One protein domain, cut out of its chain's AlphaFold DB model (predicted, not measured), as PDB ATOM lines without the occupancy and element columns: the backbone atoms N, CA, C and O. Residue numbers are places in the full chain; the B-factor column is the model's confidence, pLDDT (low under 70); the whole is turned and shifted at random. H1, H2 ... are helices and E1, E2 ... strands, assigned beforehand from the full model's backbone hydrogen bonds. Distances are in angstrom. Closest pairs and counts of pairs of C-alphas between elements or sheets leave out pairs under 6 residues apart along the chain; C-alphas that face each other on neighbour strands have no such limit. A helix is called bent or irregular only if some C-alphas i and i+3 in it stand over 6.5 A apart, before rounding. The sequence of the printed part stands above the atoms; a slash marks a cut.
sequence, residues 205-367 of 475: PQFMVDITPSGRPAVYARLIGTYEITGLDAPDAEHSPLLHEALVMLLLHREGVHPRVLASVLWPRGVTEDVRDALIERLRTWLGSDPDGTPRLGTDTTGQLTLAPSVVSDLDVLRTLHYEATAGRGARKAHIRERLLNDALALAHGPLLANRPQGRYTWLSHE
ATOM      1  N   PRO A 205      -8.695   1.015 -13.995       73.06
ATOM      2  CA  PRO A 205      -8.356   2.007 -14.998       73.06
ATOM      3  C   PRO A 205      -7.297   2.962 -14.439       73.06
ATOM      4  O   PRO A 205      -7.227   3.207 -13.232       73.06
ATOM      5  N   GLN A 206      -6.483   3.522 -15.335       72.19
ATOM      6  CA  GLN A 206      -5.388   4.433 -14.980       72.19
ATOM      7  C   GLN A 206      -5.859   5.630 -14.142       72.19
ATOM      8  O   GLN A 206      -5.130   6.122 -13.283       72.19
ATOM      9  N   PHE A 207      -7.092   6.075 -14.382       85.50
ATOM     10  CA  PHE A 207      -7.745   7.133 -13.636       85.50
ATOM     11  C   PHE A 207      -9.087   6.635 -13.095       85.50
ATOM     12  O   PHE A 207      -9.926   6.133 -13.841       85.50
ATOM     13  N   MET A 208      -9.267   6.778 -11.783       84.62
ATOM     14  CA  MET A 208     -10.485   6.407 -11.065       84.62
ATOM     15  C   MET A 208     -11.212   7.669 -10.619       84.62
ATOM     16  O   MET A 208     -10.638   8.505  -9.919       84.62
ATOM     17  N   VAL A 209     -12.486   7.782 -10.984       88.56
ATOM     18  CA  VAL A 209     -13.342   8.899 -10.568       88.56
ATOM     19  C   VAL A 209     -13.938   8.619  -9.187       88.56
ATOM     20  O   VAL A 209     -14.354   7.499  -8.886       88.56
ATOM     21  N   ASP A 210     -14.044   9.643  -8.341       83.69
ATOM     22  CA  ASP A 210     -14.878   9.544  -7.144       83.69
ATOM     23  C   ASP A 210     -16.365   9.596  -7.537       83.69
ATOM     24  O   ASP A 210     -16.958  10.655  -7.708       83.69
ATOM     25  N   ILE A 211     -16.977   8.422  -7.682       80.44
ATOM     26  CA  ILE A 211     -18.397   8.254  -8.035       80.44
ATOM     27  C   ILE A 211     -19.350   8.422  -6.837       80.44
ATOM     28  O   ILE A 211     -20.537   8.090  -6.921       80.44
ATOM     29  N   THR A 212     -18.859   8.880  -5.682       78.75
ATOM     30  CA  THR A 212     -19.723   9.197  -4.541       78.75
ATOM     31  C   THR A 212     -20.441  10.535  -4.752       78.75
ATOM     32  O   THR A 212     -19.970  11.387  -5.501       78.75
ATOM     33  N   PRO A 213     -21.563  10.798  -4.054       68.12
ATOM     34  CA  PRO A 213     -22.254  12.088  -4.150       68.12
ATOM     35  C   PRO A 213     -21.379  13.310  -3.812       68.12
ATOM     36  O   PRO A 213     -21.705  14.423  -4.223       68.12
ATOM     37  N   SER A 214     -20.298  13.105  -3.054       67.56
ATOM     38  CA  SER A 214     -19.293  14.112  -2.700       67.56
ATOM     39  C   SER A 214     -18.258  14.375  -3.797       67.56
ATOM     40  O   SER A 214     -17.694  15.465  -3.825       67.56
ATOM     41  N   GLY A 215     -18.034  13.429  -4.710       72.69
ATOM     42  CA  GLY A 215     -16.995  13.473  -5.742       72.69
ATOM     43  C   GLY A 215     -17.391  14.219  -7.015       72.69
ATOM     44  O   GLY A 215     -17.071  13.781  -8.117       72.69
ATOM     45  N   ARG A 216     -18.132  15.331  -6.908       77.62
ATOM     46  CA  ARG A 216     -18.544  16.080  -8.106       77.62
ATOM     47  C   ARG A 216     -17.323  16.720  -8.775       77.62
ATOM     48  O   ARG A 216     -16.637  17.502  -8.113       77.62
ATOM     49  N   PRO A 217     -17.071  16.450 -10.067       89.12
ATOM     50  CA  PRO A 217     -15.971  17.086 -10.771       89.12
ATOM     51  C   PRO A 217     -16.233  18.585 -10.925       89.12
ATOM     52  O   PRO A 217     -17.383  19.017 -11.051       89.12
ATOM     53  N   ALA A 218     -15.163  19.377 -10.926       91.25
ATOM     54  CA  ALA A 218     -15.258  20.809 -11.191       91.25
ATOM     55  C   ALA A 218     -15.557  21.072 -12.672       91.25
ATOM     56  O   ALA A 218     -16.298  21.998 -12.991       91.25
ATOM     57  N   VAL A 219     -15.008  20.235 -13.555       95.00
ATOM     58  CA  VAL A 219     -15.240  20.267 -15.000       95.00
ATOM     59  C   VAL A 219     -15.655  18.878 -15.459       95.00
ATOM     60  O   VAL A 219     -14.959  17.899 -15.187       95.00
ATOM     61  N   TYR A 220     -16.773  18.794 -16.176       95.44
ATOM     62  CA  TYR A 220     -17.293  17.545 -16.721       95.44
ATOM     63  C   TYR A 220     -17.459  17.641 -18.235       95.44
ATOM     64  O   TYR A 220     -18.198  18.499 -18.718       95.44
ATOM     65  N   ALA A 221     -16.786  16.760 -18.971       96.50
ATOM     66  CA  ALA A 221     -16.878  16.660 -20.422       96.50
ATOM     67  C   ALA A 221     -17.663  15.407 -20.831       96.50
ATOM     68  O   ALA A 221     -17.276  14.283 -20.518       96.50
ATOM     69  N   ARG A 222     -18.751  15.594 -21.572       96.00
ATOM     70  CA  ARG A 222     -19.473  14.507 -22.225       96.00
ATOM     71  C   ARG A 222     -18.801  14.218 -23.560       96.00
ATOM     72  O   ARG A 222     -18.802  15.079 -24.436       96.00
ATOM     73  N   LEU A 223     -18.181  13.053 -23.690       96.00
ATOM     74  CA  LEU A 223     -17.504  12.595 -24.898       96.00
ATOM     75  C   LEU A 223     -18.299  11.498 -25.603       96.00
ATOM     76  O   LEU A 223     -18.132  11.332 -26.803       96.00
ATOM     77  N   ILE A 224     -19.137  10.737 -24.903       95.31
ATOM     78  CA  ILE A 224     -19.959   9.670 -25.473       95.31
ATOM     79  C   ILE A 224     -21.239  10.303 -26.027       95.31
ATOM     80  O   ILE A 224     -22.049  10.867 -25.289       95.31
ATOM     81  N   GLY A 225     -21.427  10.230 -27.343       93.56
ATOM     82  CA  GLY A 225     -22.454  10.996 -28.042       93.56
ATOM     83  C   GLY A 225     -22.017  12.443 -28.302       93.56
ATOM     84  O   GLY A 225     -20.861  12.710 -28.624       93.56
ATOM     85  N   THR A 226     -22.956  13.389 -28.240       93.00
ATOM     86  CA  THR A 226     -22.683  14.801 -28.557       93.00
ATOM     87  C   THR A 226     -21.773  15.442 -27.512       93.00
ATOM     88  O   THR A 226     -22.069  15.391 -26.317       93.00
ATOM     89  N   TYR A 227     -20.705  16.096 -27.982       93.69
ATOM     90  CA  TYR A 227     -19.752  16.781 -27.116       93.69
ATOM     91  C   TYR A 227     -20.402  17.925 -26.333       93.69
ATOM     92  O   TYR A 227     -20.931  18.867 -26.927       93.69
ATOM     93  N   GLU A 228     -20.301  17.871 -25.008       93.31
ATOM     94  CA  GLU A 228     -20.757  18.931 -24.110       93.31
ATOM     95  C   GLU A 228     -19.775  19.119 -22.963       93.31
ATOM     96  O   GLU A 228     -19.116  18.178 -22.527       93.31
ATOM     97  N   ILE A 229     -19.701  20.340 -22.439       94.69
ATOM     98  CA  ILE A 229     -18.865  20.658 -21.289       94.69
ATOM     99  C   ILE A 229     -19.677  21.401 -20.236       94.69
ATOM    100  O   ILE A 229     -20.453  22.304 -20.542       94.69
ATOM    101  N   THR A 230     -19.517  20.990 -18.984       94.00
ATOM    102  CA  THR A 230     -20.137  21.609 -17.810       94.00
ATOM    103  C   THR A 230     -19.046  22.037 -16.836       94.00
ATOM    104  O   THR A 230     -18.027  21.362 -16.706       94.00
ATOM    105  N   GLY A 231     -19.262  23.151 -16.134       92.25
ATOM    106  CA  GLY A 231     -18.317  23.668 -15.137       92.25
ATOM    107  C   GLY A 231     -17.273  24.643 -15.683       92.25
ATOM    108  O   GLY A 231     -16.459  25.142 -14.912       92.25
ATOM    109  N   LEU A 232     -17.332  24.962 -16.981       92.94
ATOM    110  CA  LEU A 232     -16.563  26.031 -17.617       92.94
ATOM    111  C   LEU A 232     -17.483  26.915 -18.454       92.94
ATOM    112  O   LEU A 232     -18.452  26.432 -19.043       92.94
ATOM    113  N   ASP A 233     -17.139  28.196 -18.539       89.50
ATOM    114  CA  ASP A 233     -17.724  29.093 -19.528       89.50
ATOM    115  C   ASP A 233     -17.226  28.731 -20.933       89.50
ATOM    116  O   ASP A 233     -16.146  28.154 -21.112       89.50
ATOM    117  N   ALA A 234     -18.013  29.083 -21.952       86.12
ATOM    118  CA  ALA A 234     -17.615  28.861 -23.334       86.12
ATOM    119  C   ALA A 234     -16.309  29.626 -23.635       86.12
ATOM    120  O   ALA A 234     -16.215  30.816 -23.316       86.12
ATOM    121  N   PRO A 235     -15.305  28.977 -24.253       86.56
ATOM    122  CA  PRO A 235     -14.084  29.664 -24.643       86.56
ATOM    123  C   PRO A 235     -14.360  30.686 -25.750       86.56
ATOM    124  O   PRO A 235     -15.386  30.636 -26.433       86.56
ATOM    125  N   ASP A 236     -13.397  31.583 -25.964       82.88
ATOM    126  CA  ASP A 236     -13.409  32.522 -27.087       82.88
ATOM    127  C   ASP A 236     -13.700  31.808 -28.422       82.88
ATOM    128  O   ASP A 236     -13.088  30.786 -28.745       82.88
ATOM    129  N   ALA A 237     -14.649  32.345 -29.195       78.50
ATOM    130  CA  ALA A 237     -15.256  31.652 -30.331       78.50
ATOM    131  C   ALA A 237     -14.254  31.320 -31.448       78.50
ATOM    132  O   ALA A 237     -14.397  30.290 -32.105       78.50
ATOM    133  N   GLU A 238     -13.230  32.158 -31.644       77.44
ATOM    134  CA  GLU A 238     -12.191  31.947 -32.658       77.44
ATOM    135  C   GLU A 238     -11.349  30.695 -32.357       77.44
ATOM    136  O   GLU A 238     -11.057  29.899 -33.250       77.44
ATOM    137  N   HIS A 239     -11.007  30.480 -31.086       77.81
ATOM    138  CA  HIS A 239     -10.111  29.405 -30.644       77.81
ATOM    139  C   HIS A 239     -10.854  28.191 -30.069       77.81
ATOM    140  O   HIS A 239     -10.254  27.130 -29.867       77.81
ATOM    141  N   SER A 240     -12.157  28.335 -29.829       84.00
ATOM    142  CA  SER A 240     -13.032  27.341 -29.211       84.00
ATOM    143  C   SER A 240     -12.874  25.933 -29.808       84.00
ATOM    144  O   SER A 240     -12.638  24.999 -29.038       84.00
ATOM    145  N   PRO A 241     -12.875  25.718 -31.138       90.75
ATOM    146  CA  PRO A 241     -12.733  24.369 -31.689       90.75
ATOM    147  C   PRO A 241     -11.395  23.685 -31.362       90.75
ATOM    148  O   PRO A 241     -11.364  22.464 -31.205       90.75
ATOM    149  N   LEU A 242     -10.291  24.439 -31.289       92.19
ATOM    150  CA  LEU A 242      -8.951  23.916 -30.970       92.19
ATOM    151  C   LEU A 242      -8.801  23.591 -29.490       92.19
ATOM    152  O   LEU A 242      -8.206  22.570 -29.157       92.19
ATOM    153  N   LEU A 243      -9.377  24.412 -28.615       95.25
ATOM    154  CA  LEU A 243      -9.346  24.176 -27.173       95.25
ATOM    155  C   LEU A 243     -10.145  22.927 -26.785       95.25
ATOM    156  O   LEU A 243      -9.651  22.108 -26.012       95.25
ATOM    157  N   HIS A 244     -11.329  22.735 -27.371       95.12
ATOM    158  CA  HIS A 244     -12.128  21.532 -27.134       95.12
ATOM    159  C   HIS A 244     -11.433  20.265 -27.651       95.12
ATOM    160  O   HIS A 244     -11.418  19.252 -26.957       95.12
ATOM    161  N   GLU A 245     -10.814  20.305 -28.837       95.44
ATOM    162  CA  GLU A 245     -10.056  19.155 -29.353       95.44
ATOM    163  C   GLU A 245      -8.826  18.839 -28.494       95.44
ATOM    164  O   GLU A 245      -8.581  17.674 -28.186       95.44
ATOM    165  N   ALA A 246      -8.092  19.863 -28.051       96.38
ATOM    166  CA  ALA A 246      -6.956  19.684 -27.155       96.38
ATOM    167  C   ALA A 246      -7.374  19.059 -25.815       96.38
ATOM    168  O   ALA A 246      -6.705  18.156 -25.317       96.38
ATOM    169  N   LEU A 247      -8.500  19.507 -25.249       97.19
ATOM    170  CA  LEU A 247      -9.045  18.941 -24.018       97.19
ATOM    171  C   LEU A 247      -9.454  17.474 -24.199       97.19
ATOM    172  O   LEU A 247      -9.161  16.662 -23.331       97.19
ATOM    173  N   VAL A 248     -10.082  17.116 -25.323       96.56
ATOM    174  CA  VAL A 248     -10.422  15.714 -25.623       96.56
ATOM    175  C   VAL A 248      -9.164  14.846 -25.663       96.56
ATOM    176  O   VAL A 248      -9.157  13.796 -25.030       96.56
ATOM    177  N   MET A 249      -8.099  15.280 -26.348       94.75
ATOM    178  CA  MET A 249      -6.823  14.548 -26.374       94.75
ATOM    179  C   MET A 249      -6.316  14.289 -24.948       94.75
ATOM    180  O   MET A 249      -6.003  13.164 -24.582       94.75
ATOM    181  N   LEU A 250      -6.308  15.313 -24.096       96.62
ATOM    182  CA  LEU A 250      -5.856  15.164 -22.710       96.62
ATOM    183  C   LEU A 250      -6.774  14.267 -21.858       96.62
ATOM    184  O   LEU A 250      -6.298  13.590 -20.952       96.62
ATOM    185  N   LEU A 251      -8.083  14.257 -22.124       95.75
ATOM    186  CA  LEU A 251      -9.042  13.396 -21.422       95.75
ATOM    187  C   LEU A 251      -8.888  11.919 -21.802       95.75
ATOM    188  O   LEU A 251      -9.095  11.057 -20.952       95.75
ATOM    189  N   LEU A 252      -8.526  11.627 -23.054       92.81
ATOM    190  CA  LEU A 252      -8.290  10.257 -23.517       92.81
ATOM    191  C   LEU A 252      -6.928   9.703 -23.071       92.81
ATOM    192  O   LEU A 252      -6.806   8.488 -22.926       92.81
ATOM    193  N   HIS A 253      -5.959  10.580 -22.789       87.81
ATOM    194  CA  HIS A 253      -4.590  10.239 -22.388       87.81
ATOM    195  C   HIS A 253      -4.285  10.707 -20.962       87.81
ATOM    196  O   HIS A 253      -3.628  11.728 -20.727       87.81
ATOM    197  N   ARG A 254      -4.792   9.952 -19.982       87.75
ATOM    198  CA  ARG A 254      -4.657  10.270 -18.552       87.75
ATOM    199  C   ARG A 254      -3.226  10.108 -18.030       87.75
ATOM    200  O   ARG A 254      -2.896  10.703 -17.008       87.75
ATOM    201  N   GLU A 255      -2.383   9.369 -18.744       81.56
ATOM    202  CA  GLU A 255      -0.939   9.244 -18.528       81.56
ATOM    203  C   GLU A 255      -0.163  10.549 -18.771       81.56
ATOM    204  O   GLU A 255       0.964  10.688 -18.297       81.56
ATOM    205  N   GLY A 256      -0.783  11.515 -19.453       88.62
ATOM    206  CA  GLY A 256      -0.173  12.777 -19.838       88.62
ATOM    207  C   GLY A 256       0.159  12.830 -21.327       88.62
ATOM    208  O   GLY A 256       0.342  11.820 -22.000       88.62
ATOM    209  N   VAL A 257       0.213  14.048 -21.869       90.94
ATOM    210  CA  VAL A 257       0.506  14.269 -23.291       90.94
ATOM    211  C   VAL A 257       1.668  15.232 -23.435       90.94
ATOM    212  O   VAL A 257       1.622  16.374 -22.975       90.94
ATOM    213  N   HIS A 258       2.718  14.809 -24.132       92.19
ATOM    214  CA  HIS A 258       3.828  15.703 -24.433       92.19
ATOM    215  C   HIS A 258       3.364  16.858 -25.355       92.19
ATOM    216  O   HIS A 258       2.722  16.591 -26.376       92.19
ATOM    217  N   PRO A 259       3.739  18.131 -25.100       91.81
ATOM    218  CA  PRO A 259       3.306  19.285 -25.902       91.81
ATOM    219  C   PRO A 259       3.499  19.129 -27.419       91.81
ATOM    220  O   PRO A 259       2.677  19.577 -28.215       91.81
ATOM    221  N   ARG A 260       4.586  18.465 -27.840       84.81
ATOM    222  CA  ARG A 260       4.861  18.183 -29.264       84.81
ATOM    223  C   ARG A 260       3.893  17.165 -29.874       84.81
ATOM    224  O   ARG A 260       3.562  17.305 -31.046       84.81
ATOM    225  N   VAL A 261       3.441  16.180 -29.098       87.25
ATOM    226  CA  VAL A 261       2.439  15.200 -29.545       87.25
ATOM    227  C   VAL A 261       1.102  15.909 -29.721       87.25
ATOM    228  O   VAL A 261       0.542  15.859 -30.815       87.25
ATOM    229  N   LEU A 262       0.674  16.688 -28.720       91.69
ATOM    230  CA  LEU A 262      -0.533  17.517 -28.809       91.69
ATOM    231  C   LEU A 262      -0.507  18.416 -30.058       91.69
ATOM    232  O   LEU A 262      -1.466  18.456 -30.823       91.69
ATOM    233  N   ALA A 263       0.619  19.084 -30.320       88.50
ATOM    234  CA  ALA A 263       0.779  19.919 -31.508       88.50
ATOM    235  C   ALA A 263       0.672  19.129 -32.824       88.50
ATOM    236  O   ALA A 263       0.019  19.589 -33.757       88.50
ATOM    237  N   SER A 264       1.296  17.949 -32.908       85.81
ATOM    238  CA  SER A 264       1.260  17.116 -34.120       85.81
ATOM    239  C   SER A 264      -0.147  16.630 -34.466       85.81
ATOM    240  O   SER A 264      -0.490  16.504 -35.639       85.81
ATOM    241  N   VAL A 265      -0.964  16.417 -33.436       87.69
ATOM    242  CA  VAL A 265      -2.343  15.961 -33.550       87.69
ATOM    243  C   VAL A 265      -3.261  17.095 -34.018       87.69
ATOM    244  O   VAL A 265      -4.036  16.923 -34.957       87.69
ATOM    245  N   LEU A 266      -3.134  18.277 -33.409       90.88
ATOM    246  CA  LEU A 266      -3.963  19.445 -33.732       90.88
ATOM    247  C   LEU A 266      -3.571  20.113 -35.058       90.88
ATOM    248  O   LEU A 266      -4.426  20.664 -35.756       90.88
ATOM    249  N   TRP A 267      -2.287  20.049 -35.422       90.56
ATOM    250  CA  TRP A 267      -1.748  20.575 -36.675       90.56
ATOM    251  C   TRP A 267      -0.907  19.514 -37.398       90.56
ATOM    252  O   TRP A 267       0.325  19.570 -37.363       90.56
ATOM    253  N   PRO A 268      -1.537  18.597 -38.157       80.50
ATOM    254  CA  PRO A 268      -0.826  17.539 -38.885       80.50
ATOM    255  C   PRO A 268       0.202  18.050 -39.906       80.50
ATOM    256  O   PRO A 268       1.116  17.333 -40.297       80.50
ATOM    257  N   ARG A 269       0.059  19.306 -40.354       80.25
ATOM    258  CA  ARG A 269       1.001  19.980 -41.269       80.25
ATOM    259  C   ARG A 269       2.118  20.745 -40.551       80.25
ATOM    260  O   ARG A 269       2.903  21.423 -41.208       80.25
ATOM    261  N   GLY A 270       2.193  20.632 -39.229       82.88
ATOM    262  CA  GLY A 270       3.140  21.347 -38.387       82.88
ATOM    263  C   GLY A 270       2.646  22.727 -37.949       82.88
ATOM    264  O   GLY A 270       1.756  23.331 -38.547       82.88
ATOM    265  N   VAL A 271       3.259  23.213 -36.874       91.56
ATOM    266  CA  VAL A 271       3.006  24.509 -36.241       91.56
ATOM    267  C   VAL A 271       4.305  24.995 -35.588       91.56
ATOM    268  O   VAL A 271       5.172  24.180 -35.264       91.56
ATOM    269  N   THR A 272       4.472  26.307 -35.410       89.56
ATOM    270  CA  THR A 272       5.618  26.856 -34.670       89.56
ATOM    271  C   THR A 272       5.453  26.650 -33.164       89.56
ATOM    272  O   THR A 272       4.336  26.504 -32.661       89.56
ATOM    273  N   GLU A 273       6.566  26.658 -32.429       90.06
ATOM    274  CA  GLU A 273       6.549  26.491 -30.970       90.06
ATOM    275  C   GLU A 273       5.770  27.609 -30.273       90.06
ATOM    276  O   GLU A 273       4.927  27.311 -29.437       90.06
ATOM    277  N   ASP A 274       5.929  28.860 -30.712       92.56
ATOM    278  CA  ASP A 274       5.201  30.002 -30.147       92.56
ATOM    279  C   ASP A 274       3.676  29.845 -30.255       92.56
ATOM    280  O   ASP A 274       2.938  30.193 -29.336       92.56
ATOM    281  N   VAL A 275       3.178  29.304 -31.374       91.19
ATOM    282  CA  VAL A 275       1.736  29.094 -31.578       91.19
ATOM    283  C   VAL A 275       1.232  27.917 -30.741       91.19
ATOM    284  O   VAL A 275       0.155  28.015 -30.150       91.19
ATOM    285  N   ARG A 276       2.014  26.831 -30.640       94.25
ATOM    286  CA  ARG A 276       1.732  25.709 -29.729       94.25
ATOM    287  C   ARG A 276       1.639  26.203 -28.287       94.25
ATOM    288  O   ARG A 276       0.651  25.926 -27.611       94.25
ATOM    289  N   ASP A 277       2.643  26.937 -27.831       94.88
ATOM    290  CA  ASP A 277       2.745  27.394 -26.446       94.88
ATOM    291  C   ASP A 277       1.639  28.412 -26.137       94.88
ATOM    292  O   ASP A 277       0.986  28.324 -25.100       94.88
ATOM    293  N   ALA A 278       1.300  29.284 -27.093       95.56
ATOM    294  CA  ALA A 278       0.153  30.179 -26.970       95.56
ATOM    295  C   ALA A 278      -1.198  29.439 -26.917       95.56
ATOM    296  O   ALA A 278      -2.140  29.949 -26.309       95.56
ATOM    297  N   LEU A 279      -1.355  28.270 -27.554       95.50
ATOM    298  CA  LEU A 279      -2.555  27.443 -27.369       95.50
ATOM    299  C   LEU A 279      -2.580  26.834 -25.962       95.50
ATOM    300  O   LEU A 279      -3.625  26.867 -25.317       95.50
ATOM    301  N   ILE A 280      -1.450  26.311 -25.482       97.00
ATOM    302  CA  ILE A 280      -1.348  25.701 -24.148       97.00
ATOM    303  C   ILE A 280      -1.665  26.729 -23.056       97.00
ATOM    304  O   ILE A 280      -2.439  26.430 -22.150       97.00
ATOM    305  N   GLU A 281      -1.159  27.958 -23.164       96.88
ATOM    306  CA  GLU A 281      -1.485  29.035 -22.218       96.88
ATOM    307  C   GLU A 281      -2.967  29.430 -22.255       96.88
ATOM    308  O   GLU A 281      -3.588  29.647 -21.209       96.88
ATOM    309  N   ARG A 282      -3.585  29.458 -23.443       96.88
ATOM    310  CA  ARG A 282      -5.040  29.654 -23.561       96.88
ATOM    311  C   ARG A 282      -5.815  28.504 -22.924       96.88
ATOM    312  O   ARG A 282      -6.806  28.757 -22.249       96.88
ATOM    313  N   LEU A 283      -5.353  27.265 -23.095       96.88
ATOM    314  CA  LEU A 283      -5.966  26.080 -22.496       96.88
ATOM    315  C   LEU A 283      -5.864  26.115 -20.965       96.88
ATOM    316  O   LEU A 283      -6.863  25.887 -20.290       96.88
ATOM    317  N   ARG A 284      -4.703  26.497 -20.413       97.25
ATOM    318  CA  ARG A 284      -4.511  26.735 -18.971       97.25
ATOM    319  C   ARG A 284      -5.452  27.814 -18.448       97.25
ATOM    320  O   ARG A 284      -6.102  27.617 -17.428       97.25
ATOM    321  N   THR A 285      -5.554  28.929 -19.168       96.25
ATOM    322  CA  THR A 285      -6.423  30.052 -18.790       96.25
ATOM    323  C   THR A 285      -7.898  29.654 -18.810       96.25
ATOM    324  O   THR A 285      -8.633  29.990 -17.886       96.25
ATOM    325  N   TRP A 286      -8.330  28.925 -19.841       96.50
ATOM    326  CA  TRP A 286      -9.718  28.492 -19.989       96.50
ATOM    327  C   TRP A 286     -10.119  27.440 -18.949       96.50
ATOM    328  O   TRP A 286     -11.188  27.556 -18.357       96.50
ATOM    329  N   LEU A 287      -9.260  26.452 -18.679       96.50
ATOM    330  CA  LEU A 287      -9.510  25.444 -17.642       96.50
ATOM    331  C   LEU A 287      -9.440  26.046 -16.230       96.50
ATOM    332  O   LEU A 287     -10.170  25.614 -15.335       96.50
ATOM    333  N   GLY A 288      -8.585  27.051 -16.034       96.44
ATOM    334  CA  GLY A 288      -8.411  27.750 -14.769       96.44
ATOM    335  C   GLY A 288      -7.801  26.875 -13.670       96.44
ATOM    336  O   GLY A 288      -7.075  25.911 -13.930       96.44
ATOM    337  N   SER A 289      -8.115  27.226 -12.426       96.62
ATOM    338  CA  SER A 289      -7.656  26.529 -11.223       96.62
ATOM    339  C   SER A 289      -8.828  26.028 -10.390       96.62
ATOM    340  O   SER A 289      -9.940  26.561 -10.455       96.62
ATOM    341  N   ASP A 290      -8.568  25.014  -9.579       92.31
ATOM    342  CA  ASP A 290      -9.480  24.562  -8.539       92.31
ATOM    343  C   ASP A 290      -9.602  25.578  -7.390       92.31
ATOM    344  O   ASP A 290      -8.800  26.512  -7.295       92.31
ATOM    345  N   PRO A 291     -10.624  25.447  -6.516       89.44
ATOM    346  CA  PRO A 291     -10.853  26.391  -5.417       89.44
ATOM    347  C   PRO A 291      -9.673  26.543  -4.445       89.44
ATOM    348  O   PRO A 291      -9.581  27.551  -3.749       89.44
ATOM    349  N   ASP A 292      -8.785  25.551  -4.388       90.12
ATOM    350  CA  ASP A 292      -7.549  25.556  -3.600       90.12
ATOM    351  C   ASP A 292      -6.376  26.275  -4.301       90.12
ATOM    352  O   ASP A 292      -5.309  26.440  -3.710       90.12
ATOM    353  N   GLY A 293      -6.574  26.734  -5.540       92.00
ATOM    354  CA  GLY A 293      -5.578  27.402  -6.373       92.00
ATOM    355  C   GLY A 293      -4.784  26.466  -7.289       92.00
ATOM    356  O   GLY A 293      -4.019  26.961  -8.121       92.00
ATOM    357  N   THR A 294      -4.973  25.147  -7.195       93.06
ATOM    358  CA  THR A 294      -4.258  24.168  -8.025       93.06
ATOM    359  C   THR A 294      -4.660  24.323  -9.497       93.06
ATOM    360  O   THR A 294      -5.855  24.307  -9.798       93.06
ATOM    361  N   PRO A 295      -3.718  24.492 -10.447       96.44
ATOM    362  CA  PRO A 295      -4.063  24.618 -11.861       96.44
ATOM    363  C   PRO A 295      -4.669  23.315 -12.389       96.44
ATOM    364  O   PRO A 295      -4.119  22.235 -12.171       96.44
ATOM    365  N   ARG A 296      -5.772  23.411 -13.141       96.88
ATOM    366  CA  ARG A 296      -6.447  22.233 -13.713       96.88
ATOM    367  C   ARG A 296      -5.698  21.596 -14.882       96.88
ATOM    368  O   ARG A 296      -5.983  20.455 -15.239       96.88
ATOM    369  N   LEU A 297      -4.742  22.322 -15.461       98.19
ATOM    370  CA  LEU A 297      -3.791  21.828 -16.451       98.19
ATOM    371  C   LEU A 297      -2.367  22.077 -15.958       98.19
ATOM    372  O   LEU A 297      -1.877  23.209 -15.966       98.19
ATOM    373  N   GLY A 298      -1.720  21.000 -15.534       95.25
ATOM    374  CA  GLY A 298      -0.358  20.994 -15.031       95.25
ATOM    375  C   GLY A 298       0.665  20.579 -16.081       95.25
ATOM    376  O   GLY A 298       0.359  20.267 -17.235       95.25
ATOM    377  N   THR A 299       1.920  20.576 -15.650       94.12
ATOM    378  CA  THR A 299       3.006  19.902 -16.352       94.12
ATOM    379  C   THR A 299       3.765  19.080 -15.333       94.12
ATOM    380  O   THR A 299       4.144  19.605 -14.285       94.12
ATOM    381  N   ASP A 300       3.919  17.792 -15.607       87.38
ATOM    382  CA  ASP A 300       4.627  16.890 -14.709       87.38
ATOM    383  C   ASP A 300       6.155  17.069 -14.804       87.38
ATOM    384  O   ASP A 300       6.678  17.877 -15.576       87.38
ATOM    385  N   THR A 301       6.895  16.298 -14.010       83.81
ATOM    386  CA  THR A 301       8.366  16.342 -13.984       83.81
ATOM    387  C   THR A 301       9.017  15.868 -15.286       83.81
ATOM    388  O   THR A 301      10.192  16.155 -15.509       83.81
ATOM    389  N   THR A 302       8.275  15.174 -16.151       76.69
ATOM    390  CA  THR A 302       8.729  14.691 -17.463       76.69
ATOM    391  C   THR A 302       8.403  15.664 -18.601       76.69
ATOM    392  O   THR A 302       8.808  15.442 -19.742       76.69
ATOM    393  N   GLY A 303       7.711  16.770 -18.303       85.69
ATOM    394  CA  GLY A 303       7.299  17.772 -19.284       85.69
ATOM    395  C   GLY A 303       5.979  17.452 -19.989       85.69
ATOM    396  O   GLY A 303       5.645  18.112 -20.975       85.69
ATOM    397  N   GLN A 304       5.221  16.460 -19.517       92.62
ATOM    398  CA  GLN A 304       3.919  16.105 -20.076       92.62
ATOM    399  C   GLN A 304       2.812  16.979 -19.492       92.62
ATOM    400  O   GLN A 304       2.820  17.321 -18.311       92.62
ATOM    401  N   LEU A 305       1.845  17.341 -20.331       96.31
ATOM    402  CA  LEU A 305       0.632  18.038 -19.926       96.31
ATOM    403  C   LEU A 305      -0.305  17.053 -19.231       96.31
ATOM    404  O   LEU A 305      -0.643  16.023 -19.812       96.31
ATOM    405  N   THR A 306      -0.741  17.382 -18.018       95.88
ATOM    406  CA  THR A 306      -1.600  16.517 -17.198       95.88
ATOM    407  C   THR A 306      -2.816  17.283 -16.689       95.88
ATOM    408  O   THR A 306      -2.728  18.459 -16.329       95.88
ATOM    409  N   LEU A 307      -3.974  16.623 -16.680       96.50
ATOM    410  CA  LEU A 307      -5.209  17.191 -16.142       96.50
ATOM    411  C   LEU A 307      -5.315  16.923 -14.643       96.50
ATOM    412  O   LEU A 307      -4.989  15.833 -14.170       96.50
ATOM    413  N   ALA A 308      -5.833  17.899 -13.902       94.75
ATOM    414  CA  ALA A 308      -6.196  17.691 -12.508       94.75
ATOM    415  C   ALA A 308      -7.344  16.664 -12.387       94.75
ATOM    416  O   ALA A 308      -8.206  16.596 -13.271       94.75
ATOM    417  N   PRO A 309      -7.430  15.915 -11.269       91.25
ATOM    418  CA  PRO A 309      -8.515  14.957 -11.028       91.25
ATOM    419  C   PRO A 309      -9.926  15.565 -11.042       91.25
ATOM    420  O   PRO A 309     -10.911  14.848 -11.177       91.25
ATOM    421  N   SER A 310     -10.032  16.885 -10.894       93.00
ATOM    422  CA  SER A 310     -11.279  17.648 -10.955       93.00
ATOM    423  C   SER A 310     -11.839  17.817 -12.375       93.00
ATOM    424  O   SER A 310     -12.989  18.242 -12.515       93.00
ATOM    425  N   VAL A 311     -11.060  17.484 -13.414       96.00
ATOM    426  CA  VAL A 311     -11.460  17.508 -14.828       96.00
ATOM    427  C   VAL A 311     -11.732  16.080 -15.298       96.00
ATOM    428  O   VAL A 311     -10.814  15.279 -15.492       96.00
ATOM    429  N   VAL A 312     -13.007  15.749 -15.481       95.75
ATOM    430  CA  VAL A 312     -13.492  14.374 -15.684       95.75
ATOM    431  C   VAL A 312     -14.309  14.274 -16.969       95.75
ATOM    432  O   VAL A 312     -15.017  15.215 -17.320       95.75
ATOM    433  N   SER A 313     -14.243  13.133 -17.658       96.38
ATOM    434  CA  SER A 313     -15.168  12.796 -18.739       96.38
ATOM    435  C   SER A 313     -16.165  11.707 -18.348       96.38
ATOM    436  O   SER A 313     -15.928  10.917 -17.434       96.38
ATOM    437  N   ASP A 314     -17.278  11.633 -19.069       95.44
ATOM    438  CA  ASP A 314     -18.207  10.501 -19.007       95.44
ATOM    439  C   ASP A 314     -17.538   9.147 -19.301       95.44
ATOM    440  O   ASP A 314     -17.900   8.155 -18.674       95.44
ATOM    441  N   LEU A 315     -16.522   9.097 -20.166       95.31
ATOM    442  CA  LEU A 315     -15.747   7.883 -20.426       95.31
ATOM    443  C   LEU A 315     -14.940   7.429 -19.198       95.31
ATOM    444  O   LEU A 315     -14.877   6.230 -18.916       95.31
ATOM    445  N   ASP A 316     -14.366   8.357 -18.427       94.69
ATOM    446  CA  ASP A 316     -13.689   8.016 -17.164       94.69
ATOM    447  C   ASP A 316     -14.680   7.462 -16.138       94.69
ATOM    448  O   ASP A 316     -14.387   6.492 -15.430       94.69
ATOM    449  N   VAL A 317     -15.873   8.063 -16.071       94.50
ATOM    450  CA  VAL A 317     -16.956   7.599 -15.194       94.50
ATOM    451  C   VAL A 317     -17.417   6.207 -15.622       94.50
ATOM    452  O   VAL A 317     -17.519   5.327 -14.771       94.50
ATOM    453  N   LEU A 318     -17.614   5.965 -16.921       95.44
ATOM    454  CA  LEU A 318     -17.990   4.660 -17.466       95.44
ATOM    455  C   LEU A 318     -16.960   3.580 -17.102       95.44
ATOM    456  O   LEU A 318     -17.330   2.542 -16.548       95.44
ATOM    457  N   ARG A 319     -15.667   3.839 -17.347       92.88
ATOM    458  CA  ARG A 319     -14.561   2.925 -17.001       92.88
ATOM    459  C   ARG A 319     -14.525   2.632 -15.497       92.88
ATOM    460  O   ARG A 319     -14.389   1.476 -15.097       92.88
ATOM    461  N   THR A 320     -14.711   3.659 -14.669       92.56
ATOM    462  CA  THR A 320     -14.750   3.536 -13.204       92.56
ATOM    463  C   THR A 320     -15.938   2.694 -12.729       92.56
ATOM    464  O   THR A 320     -15.764   1.778 -11.923       92.56
ATOM    465  N   LEU A 321     -17.145   2.975 -13.229       92.44
ATOM    466  CA  LEU A 321     -18.366   2.251 -12.869       92.44
ATOM    467  C   LEU A 321     -18.288   0.782 -13.290       92.44
ATOM    468  O   LEU A 321     -18.613  -0.098 -12.492       92.44
ATOM    469  N   HIS A 322     -17.802   0.516 -14.506       92.25
ATOM    470  CA  HIS A 322     -17.585  -0.841 -14.997       92.25
ATOM    471  C   HIS A 322     -16.607  -1.613 -14.105       92.25
ATOM    472  O   HIS A 322     -16.923  -2.720 -13.666       92.25
ATOM    473  N   TYR A 323     -15.455  -1.023 -13.771       89.12
ATOM    474  CA  TYR A 323     -14.486  -1.647 -12.870       89.12
ATOM    475  C   TYR A 323     -15.078  -1.907 -11.475       89.12
ATOM    476  O   TYR A 323     -14.957  -3.013 -10.947       89.12
ATOM    477  N   GLU A 324     -15.778  -0.939 -10.874       87.81
ATOM    478  CA  GLU A 324     -16.402  -1.114  -9.553       87.81
ATOM    479  C   GLU A 324     -17.493  -2.200  -9.543       87.81
ATOM    480  O   GLU A 324     -17.686  -2.880  -8.525       87.81
ATOM    481  N   ALA A 325     -18.181  -2.392 -10.673       88.25
ATOM    482  CA  ALA A 325     -19.203  -3.416 -10.864       88.25
ATOM    483  C   ALA A 325     -18.633  -4.821 -11.128       88.25
ATOM    484  O   ALA A 325     -19.303  -5.806 -10.810       88.25
ATOM    485  N   THR A 326     -17.431  -4.938 -11.697       83.00
ATOM    486  CA  THR A 326     -16.834  -6.228 -12.095       83.00
ATOM    487  C   THR A 326     -15.755  -6.716 -11.133       83.00
ATOM    488  O   THR A 326     -15.770  -7.884 -10.745       83.00
ATOM    489  N   ALA A 327     -14.865  -5.831 -10.687       80.44
ATOM    490  CA  ALA A 327     -13.715  -6.163  -9.843       80.44
ATOM    491  C   ALA A 327     -13.671  -5.390  -8.512       80.44
ATOM    492  O   ALA A 327     -13.039  -5.845  -7.556       80.44
ATOM    493  N   GLY A 328     -14.338  -4.238  -8.425       79.19
ATOM    494  CA  GLY A 328     -14.296  -3.376  -7.246       79.19
ATOM    495  C   GLY A 328     -15.270  -3.758  -6.129       79.19
ATOM    496  O   GLY A 328     -15.726  -4.896  -5.979       79.19
ATOM    497  N   ARG A 329     -15.587  -2.778  -5.275       75.81
ATOM    498  CA  ARG A 329     -16.350  -2.997  -4.030       75.81
ATOM    499  C   ARG A 329     -17.803  -3.386  -4.293       75.81
ATOM    500  O   ARG A 329     -18.429  -4.012  -3.430       75.81
ATOM    501  N   GLY A 330     -18.342  -2.995  -5.448       77.19
ATOM    502  CA  GLY A 330     -19.704  -3.304  -5.877       77.19
ATOM    503  C   GLY A 330     -19.880  -4.739  -6.373       77.19
ATOM    504  O   GLY A 330     -20.962  -5.297  -6.205       77.19
ATOM    505  N   ALA A 331     -18.818  -5.370  -6.885       81.38
ATOM    506  CA  ALA A 331     -18.888  -6.641  -7.611       81.38
ATOM    507  C   ALA A 331     -19.567  -7.787  -6.842       81.38
ATOM    508  O   ALA A 331     -20.308  -8.584  -7.416       81.38
ATOM    509  N   ARG A 332     -19.366  -7.855  -5.519       81.25
ATOM    510  CA  ARG A 332     -19.903  -8.937  -4.667       81.25
ATOM    511  C   ARG A 332     -21.323  -8.687  -4.152       81.25
ATOM    512  O   ARG A 332     -21.870  -9.536  -3.451       81.25
ATOM    513  N   LYS A 333     -21.916  -7.523  -4.426       86.06
ATOM    514  CA  LYS A 333     -23.231  -7.124  -3.905       86.06
ATOM    515  C   LYS A 333     -24.181  -6.860  -5.068       86.06
ATOM    516  O   LYS A 333     -24.122  -5.785  -5.651       86.06
ATOM    517  N   ALA A 334     -25.082  -7.806  -5.344       86.62
ATOM    518  CA  ALA A 334     -25.975  -7.782  -6.509       86.62
ATOM    519  C   ALA A 334     -26.666  -6.423  -6.736       86.62
ATOM    520  O   ALA A 334     -26.495  -5.837  -7.793       86.62
ATOM    521  N   HIS A 335     -27.323  -5.863  -5.713       88.06
ATOM    522  CA  HIS A 335     -28.004  -4.561  -5.817       88.06
ATOM    523  C   HIS A 335     -27.061  -3.378  -6.109       88.06
ATOM    524  O   HIS A 335     -27.443  -2.428  -6.785       88.06
ATOM    525  N   ILE A 336     -25.824  -3.400  -5.591       88.88
ATOM    526  CA  ILE A 336     -24.844  -2.337  -5.876       88.88
ATOM    527  C   ILE A 336     -24.318  -2.507  -7.294       88.88
ATOM    528  O   ILE A 336     -24.226  -1.525  -8.021       88.88
ATOM    529  N   ARG A 337     -23.992  -3.744  -7.682       90.31
ATOM    530  CA  ARG A 337     -23.539  -4.085  -9.029       90.31
ATOM    531  C   ARG A 337     -24.574  -3.678 -10.077       90.31
ATOM    532  O   ARG A 337     -24.214  -2.982 -11.014       90.31
ATOM    533  N   GLU A 338     -25.841  -4.033  -9.883       90.44
ATOM    534  CA  GLU A 338     -26.952  -3.637 -10.759       90.44
ATOM    535  C   GLU A 338     -27.047  -2.113 -10.900       90.44
ATOM    536  O   GLU A 338     -27.120  -1.604 -12.016       90.44
ATOM    537  N   ARG A 339     -26.994  -1.368  -9.786       93.38
ATOM    538  CA  ARG A 339     -27.009   0.101  -9.824       93.38
ATOM    539  C   ARG A 339     -25.826   0.662 -10.618       93.38
ATOM    540  O   ARG A 339     -26.033   1.507 -11.472       93.38
ATOM    541  N   LEU A 340     -24.609   0.175 -10.363       92.44
ATOM    542  CA  LEU A 340     -23.403   0.629 -11.067       92.44
ATOM    543  C   LEU A 340     -23.477   0.349 -12.574       92.44
ATOM    544  O   LEU A 340     -23.079   1.197 -13.365       92.44
ATOM    545  N   LEU A 341     -23.993  -0.818 -12.972       94.56
ATOM    546  CA  LEU A 341     -24.181  -1.172 -14.379       94.56
ATOM    547  C   LEU A 341     -25.264  -0.311 -15.049       94.56
ATOM    548  O   LEU A 341     -25.083   0.100 -16.191       94.56
ATOM    549  N   ASN A 342     -26.354   0.003 -14.344       95.50
ATOM    550  CA  ASN A 342     -27.369   0.942 -14.833       95.50
ATOM    551  C   ASN A 342     -26.794   2.351 -15.018       95.50
ATOM    552  O   ASN A 342     -26.969   2.946 -16.080       95.50
ATOM    553  N   ASP A 343     -26.078   2.863 -14.014       95.12
ATOM    554  CA  ASP A 343     -25.434   4.179 -14.072       95.12
ATOM    555  C   ASP A 343     -24.405   4.235 -15.218       95.12
ATOM    556  O   ASP A 343     -24.316   5.237 -15.920       95.12
ATOM    557  N   ALA A 344     -23.665   3.143 -15.447       96.38
ATOM    558  CA  ALA A 344     -22.713   3.014 -16.550       96.38
ATOM    559  C   ALA A 344     -23.420   3.048 -17.911       96.38
ATOM    560  O   ALA A 344     -23.048   3.825 -18.789       96.38
ATOM    561  N   LEU A 345     -24.465   2.238 -18.086       96.62
ATOM    562  CA  LEU A 345     -25.200   2.165 -19.345       96.62
ATOM    563  C   LEU A 345     -25.925   3.476 -19.674       96.62
ATOM    564  O   LEU A 345     -26.031   3.837 -20.843       96.62
ATOM    565  N   ALA A 346     -26.361   4.230 -18.661       95.75
ATOM    566  CA  ALA A 346     -26.963   5.548 -18.843       95.75
ATOM    567  C   ALA A 346     -26.010   6.577 -19.483       95.75
ATOM    568  O   ALA A 346     -26.474   7.610 -19.959       95.75
ATOM    569  N   LEU A 347     -24.697   6.319 -19.520       95.31
ATOM    570  CA  LEU A 347     -23.715   7.168 -20.204       95.31
ATOM    571  C   LEU A 347     -23.596   6.855 -21.706       95.31
ATOM    572  O   LEU A 347     -23.051   7.673 -22.449       95.31
ATOM    573  N   ALA A 348     -24.120   5.716 -22.172       94.44
ATOM    574  CA  ALA A 348     -24.009   5.237 -23.551       94.44
ATOM    575  C   ALA A 348     -24.966   5.971 -24.513       94.44
ATOM    576  O   ALA A 348     -25.980   5.433 -24.948       94.44
ATOM    577  N   HIS A 349     -24.636   7.217 -24.859       91.69
ATOM    578  CA  HIS A 349     -25.445   8.075 -25.737       91.69
ATOM    579  C   HIS A 349     -25.083   7.982 -27.233       91.69
ATOM    580  O   HIS A 349     -25.495   8.841 -28.017       91.69
ATOM    581  N   GLY A 350     -24.306   6.978 -27.644       92.06
ATOM    582  CA  GLY A 350     -23.868   6.781 -29.026       92.06
ATOM    583  C   GLY A 350     -22.344   6.761 -29.178       92.06
ATOM    584  O   GLY A 350     -21.623   6.585 -28.194       92.06
ATOM    585  N   PRO A 351     -21.823   6.922 -30.409       91.69
ATOM    586  CA  PRO A 351     -20.387   6.858 -30.658       91.69
ATOM    587  C   PRO A 351     -19.644   7.999 -29.960       91.69
ATOM    588  O   PRO A 351     -20.211   9.063 -29.693       91.69
ATOM    589  N   LEU A 352     -18.350   7.791 -29.713       92.19
ATOM    590  CA  LEU A 352     -17.470   8.820 -29.168       92.19
ATOM    591  C   LEU A 352     -17.531  10.067 -30.064       92.19
ATOM    592  O   LEU A 352     -17.317   9.974 -31.270       92.19
ATOM    593  N   LEU A 353     -17.816  11.228 -29.487       93.12
ATOM    594  CA  LEU A 353     -17.899  12.523 -30.151       93.12
ATOM    595  C   LEU A 353     -18.784  12.468 -31.398       93.12
ATOM    596  O   LEU A 353     -18.312  12.642 -32.517       93.12
ATOM    597  N   ALA A 354     -20.073  12.200 -31.227       90.06
ATOM    598  CA  ALA A 354     -21.042  12.286 -32.310       90.06
ATOM    599  C   ALA A 354     -21.064  13.704 -32.919       90.06
ATOM    600  O   ALA A 354     -20.895  14.703 -32.219       90.06
ATOM    601  N   ASN A 355     -21.323  13.793 -34.230       85.88
ATOM    602  CA  ASN A 355     -21.419  15.051 -34.988       85.88
ATOM    603  C   ASN A 355     -20.108  15.863 -35.081       85.88
ATOM    604  O   ASN A 355     -20.122  17.094 -35.020       85.88
ATOM    605  N   ARG A 356     -18.965  15.184 -35.252       87.38
ATOM    606  CA  ARG A 356     -17.653  15.843 -35.390       87.38
ATOM    607  C   ARG A 356     -17.626  16.799 -36.587       87.38
ATOM    608  O   ARG A 356     -18.063  16.418 -37.676       87.38
ATOM    609  N   PRO A 357     -17.048  18.003 -36.437       86.31
ATOM    610  CA  PRO A 357     -16.788  18.874 -37.572       86.31
ATOM    611  C   PRO A 357     -15.860  18.200 -38.589       86.31
ATOM    612  O   PRO A 357     -14.886  17.540 -38.220       86.31
ATOM    613  N   GLN A 358     -16.129  18.404 -39.880       84.94
ATOM    614  CA  GLN A 358     -15.303  17.853 -40.953       84.94
ATOM    615  C   GLN A 358     -13.842  18.319 -40.823       84.94
ATOM    616  O   GLN A 358     -13.568  19.509 -40.674       84.94
ATOM    617  N   GLY A 359     -12.898  17.377 -40.907       84.44
ATOM    618  CA  GLY A 359     -11.459  17.663 -40.856       84.44
ATOM    619  C   GLY A 359     -10.892  17.924 -39.456       84.44
ATOM    620  O   GLY A 359      -9.730  18.310 -39.347       84.44
ATOM    621  N   ARG A 360     -11.678  17.718 -38.394       88.19
ATOM    622  CA  ARG A 360     -11.238  17.780 -36.991       88.19
ATOM    623  C   ARG A 360     -11.279  16.380 -36.385       88.19
ATOM    624  O   ARG A 360     -12.024  15.530 -36.871       88.19
ATOM    625  N   TYR A 361     -10.505  16.146 -35.330       90.81
ATOM    626  CA  TYR A 361     -10.440  14.861 -34.632       90.81
ATOM    627  C   TYR A 361      -9.998  13.689 -35.517       90.81
ATOM    628  O   TYR A 361     -10.354  12.540 -35.269       90.81
ATOM    629  N   THR A 362      -9.221  13.957 -36.570       87.69
ATOM    630  CA  THR A 362      -8.791  12.928 -37.537       87.69
ATOM    631  C   THR A 362      -7.872  11.877 -36.922       87.69
ATOM    632  O   THR A 362      -7.707  10.799 -37.471       87.69
ATOM    633  N   TRP A 363      -7.248  12.203 -35.795       86.62
ATOM    634  CA  TRP A 363      -6.394  11.311 -35.023       86.62
ATOM    635  C   TRP A 363      -7.183  10.218 -34.294       86.62
ATOM    636  O   TRP A 363      -6.644   9.131 -34.135       86.62
ATOM    637  N   LEU A 364      -8.463  10.448 -33.959       87.25
ATOM    638  CA  LEU A 364      -9.296   9.463 -33.256       87.25
ATOM    639  C   LEU A 364      -9.414   8.129 -33.996       87.25
ATOM    640  O   LEU A 364      -9.514   7.101 -33.343       87.25
ATOM    641  N   SER A 365      -9.318   8.122 -35.330       81.94
ATOM    642  CA  SER A 365      -9.348   6.878 -36.112       81.94
ATOM    643  C   SER A 365      -8.166   5.942 -35.831       81.94
ATOM    644  O   SER A 365      -8.153   4.810 -36.309       81.94
ATOM    645  N   HIS A 366      -7.139   6.431 -35.133       76.81
ATOM    646  CA  HIS A 366      -5.967   5.669 -34.710       76.81
ATOM    647  C   HIS A 366      -5.937   5.459 -33.190       76.81
ATOM    648  O   HIS A 366      -4.992   4.856 -32.686       76.81
ATOM    649  N   GLU A 367      -6.951   5.940 -32.465       81.81
ATOM    650  CA  GLU A 367      -7.055   5.777 -31.021       81.81
ATOM    651  C   GLU A 367      -7.806   4.499 -30.670       81.81
ATOM    652  O   GLU A 367      -8.924   4.258 -31.133       81.81
TER     653      GLU A 367
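Overview. This is residues 205 to 367 of the 475 residues of the protein "BTAD domain-containing protein" of Streptomyces tubercidicus (UniProt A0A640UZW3). What shape does the model show? In the main body helix H1 lies in the middle, with H2, H3 and two small sheets around it; a helical hairpin of H4 and H5 reaches away from this body and makes one end of the long axis. What do the first and last stretches do? Residues 205 to 218 have no named element, and residues 346 to 361 lead from H5 back to the body, where short H6 lies near H2. What are the counts and the size? The printed part has 163 residues with six named helices and five named strands, in the order E1 E2 H1 H2 H3 E3 E4 E5 H4 H5 H6; the class is mostly helix, one sheet is E2 E1 E5, mixed, and the other is E3 E4, antiparallel. The whole is compact, with a radius of gyration of the C-alphas of 16.7 A and spans of 55 by 37 by 29 A.

Along the chain. Where does the first element begin? E1, residues 219 to 222, begins at C-alpha 219 at (-15.240, 20.267, -15.000) and is 10.2 A long; E2 is residues 228 to 230. Which helices and strands come next? H1 is residues 240 to 252, 18.6 A long; H2 is residues 259 to 266, 10.7 A; H3 is residues 273 to 287, 20.9 A, with C-alpha 273 at (6.549, 26.491, -30.970). E3, E4 and E5 are residues 297 to 299, 305 to 307 and 311 to 313. How does the series end? H4 is residues 314 to 326, 18.2 A long, and H5 is residues 334 to 345, 16.3 A. H6, residues 362 to 366, is 8.3 A long and ends at C-alpha 366 at (-5.967, 5.669, -34.710); it is neither bent nor irregular, but only just: C-alphas 362 and 365 are 6.2 A apart.

Arrangement. How are the sheets paired? E1 and E2 form a hairpin, antiparallel, with N 222 and O 228 at 2.8 A, and E1 and E5 are parallel, with N 221 and O 312 at 2.9 A. E3 and E4 form a hairpin, antiparallel, with N 298 and O 306 at 2.8 A. How does H1 stand? H1 is on the sheet E2 E1 E5 at a height over the sheet of 10.1 A, in two layers, a helix on one face of a sheet; on the local plane it runs across the strands, at 80 degrees to E5. H1 touches H2 at a steep tilt of 61 degrees, opposite ways, with the C-alphas of Ala 246 and Leu 262 closest at 7.0 A. With residues 243 to 247 alone it touches H3, about perpendicular at 81 degrees, with the C-alphas of Leu 243 and Leu 283 closest at 6.1 A. What of the later helices? H4 only grazes that sheet with residues 314 to 316, and H4 and H5 form a helical hairpin: they touch, opposite ways at a shallow tilt of 23 degrees, with the C-alphas of Ala 325 and Arg 337 closest at 4.8 A. H6 is close to but not clearly touching H2, the C-alphas of Val 265 and Trp 363 being closest at 6.3 A. How do the helix backbones stand? In H1, H2, H3, H4 and H5 every O i to N i+4 pair is within hydrogen-bond range; in H6 0 of 1 such pairs and 1 of 2 O i to N i+3 pairs are.

Size, cuts and confidence. How large is it? The two C-alphas farthest apart, those of Thr 272 and Ala 334, are 54.7 A apart. Is there a cut or a long link? The printed part has no cut, and the link from H5 to H6, with 16 residues between them, is long. Where is confidence low? The mean pLDDT of the printed part is 89.8, and residues 213 to 214 are under 70.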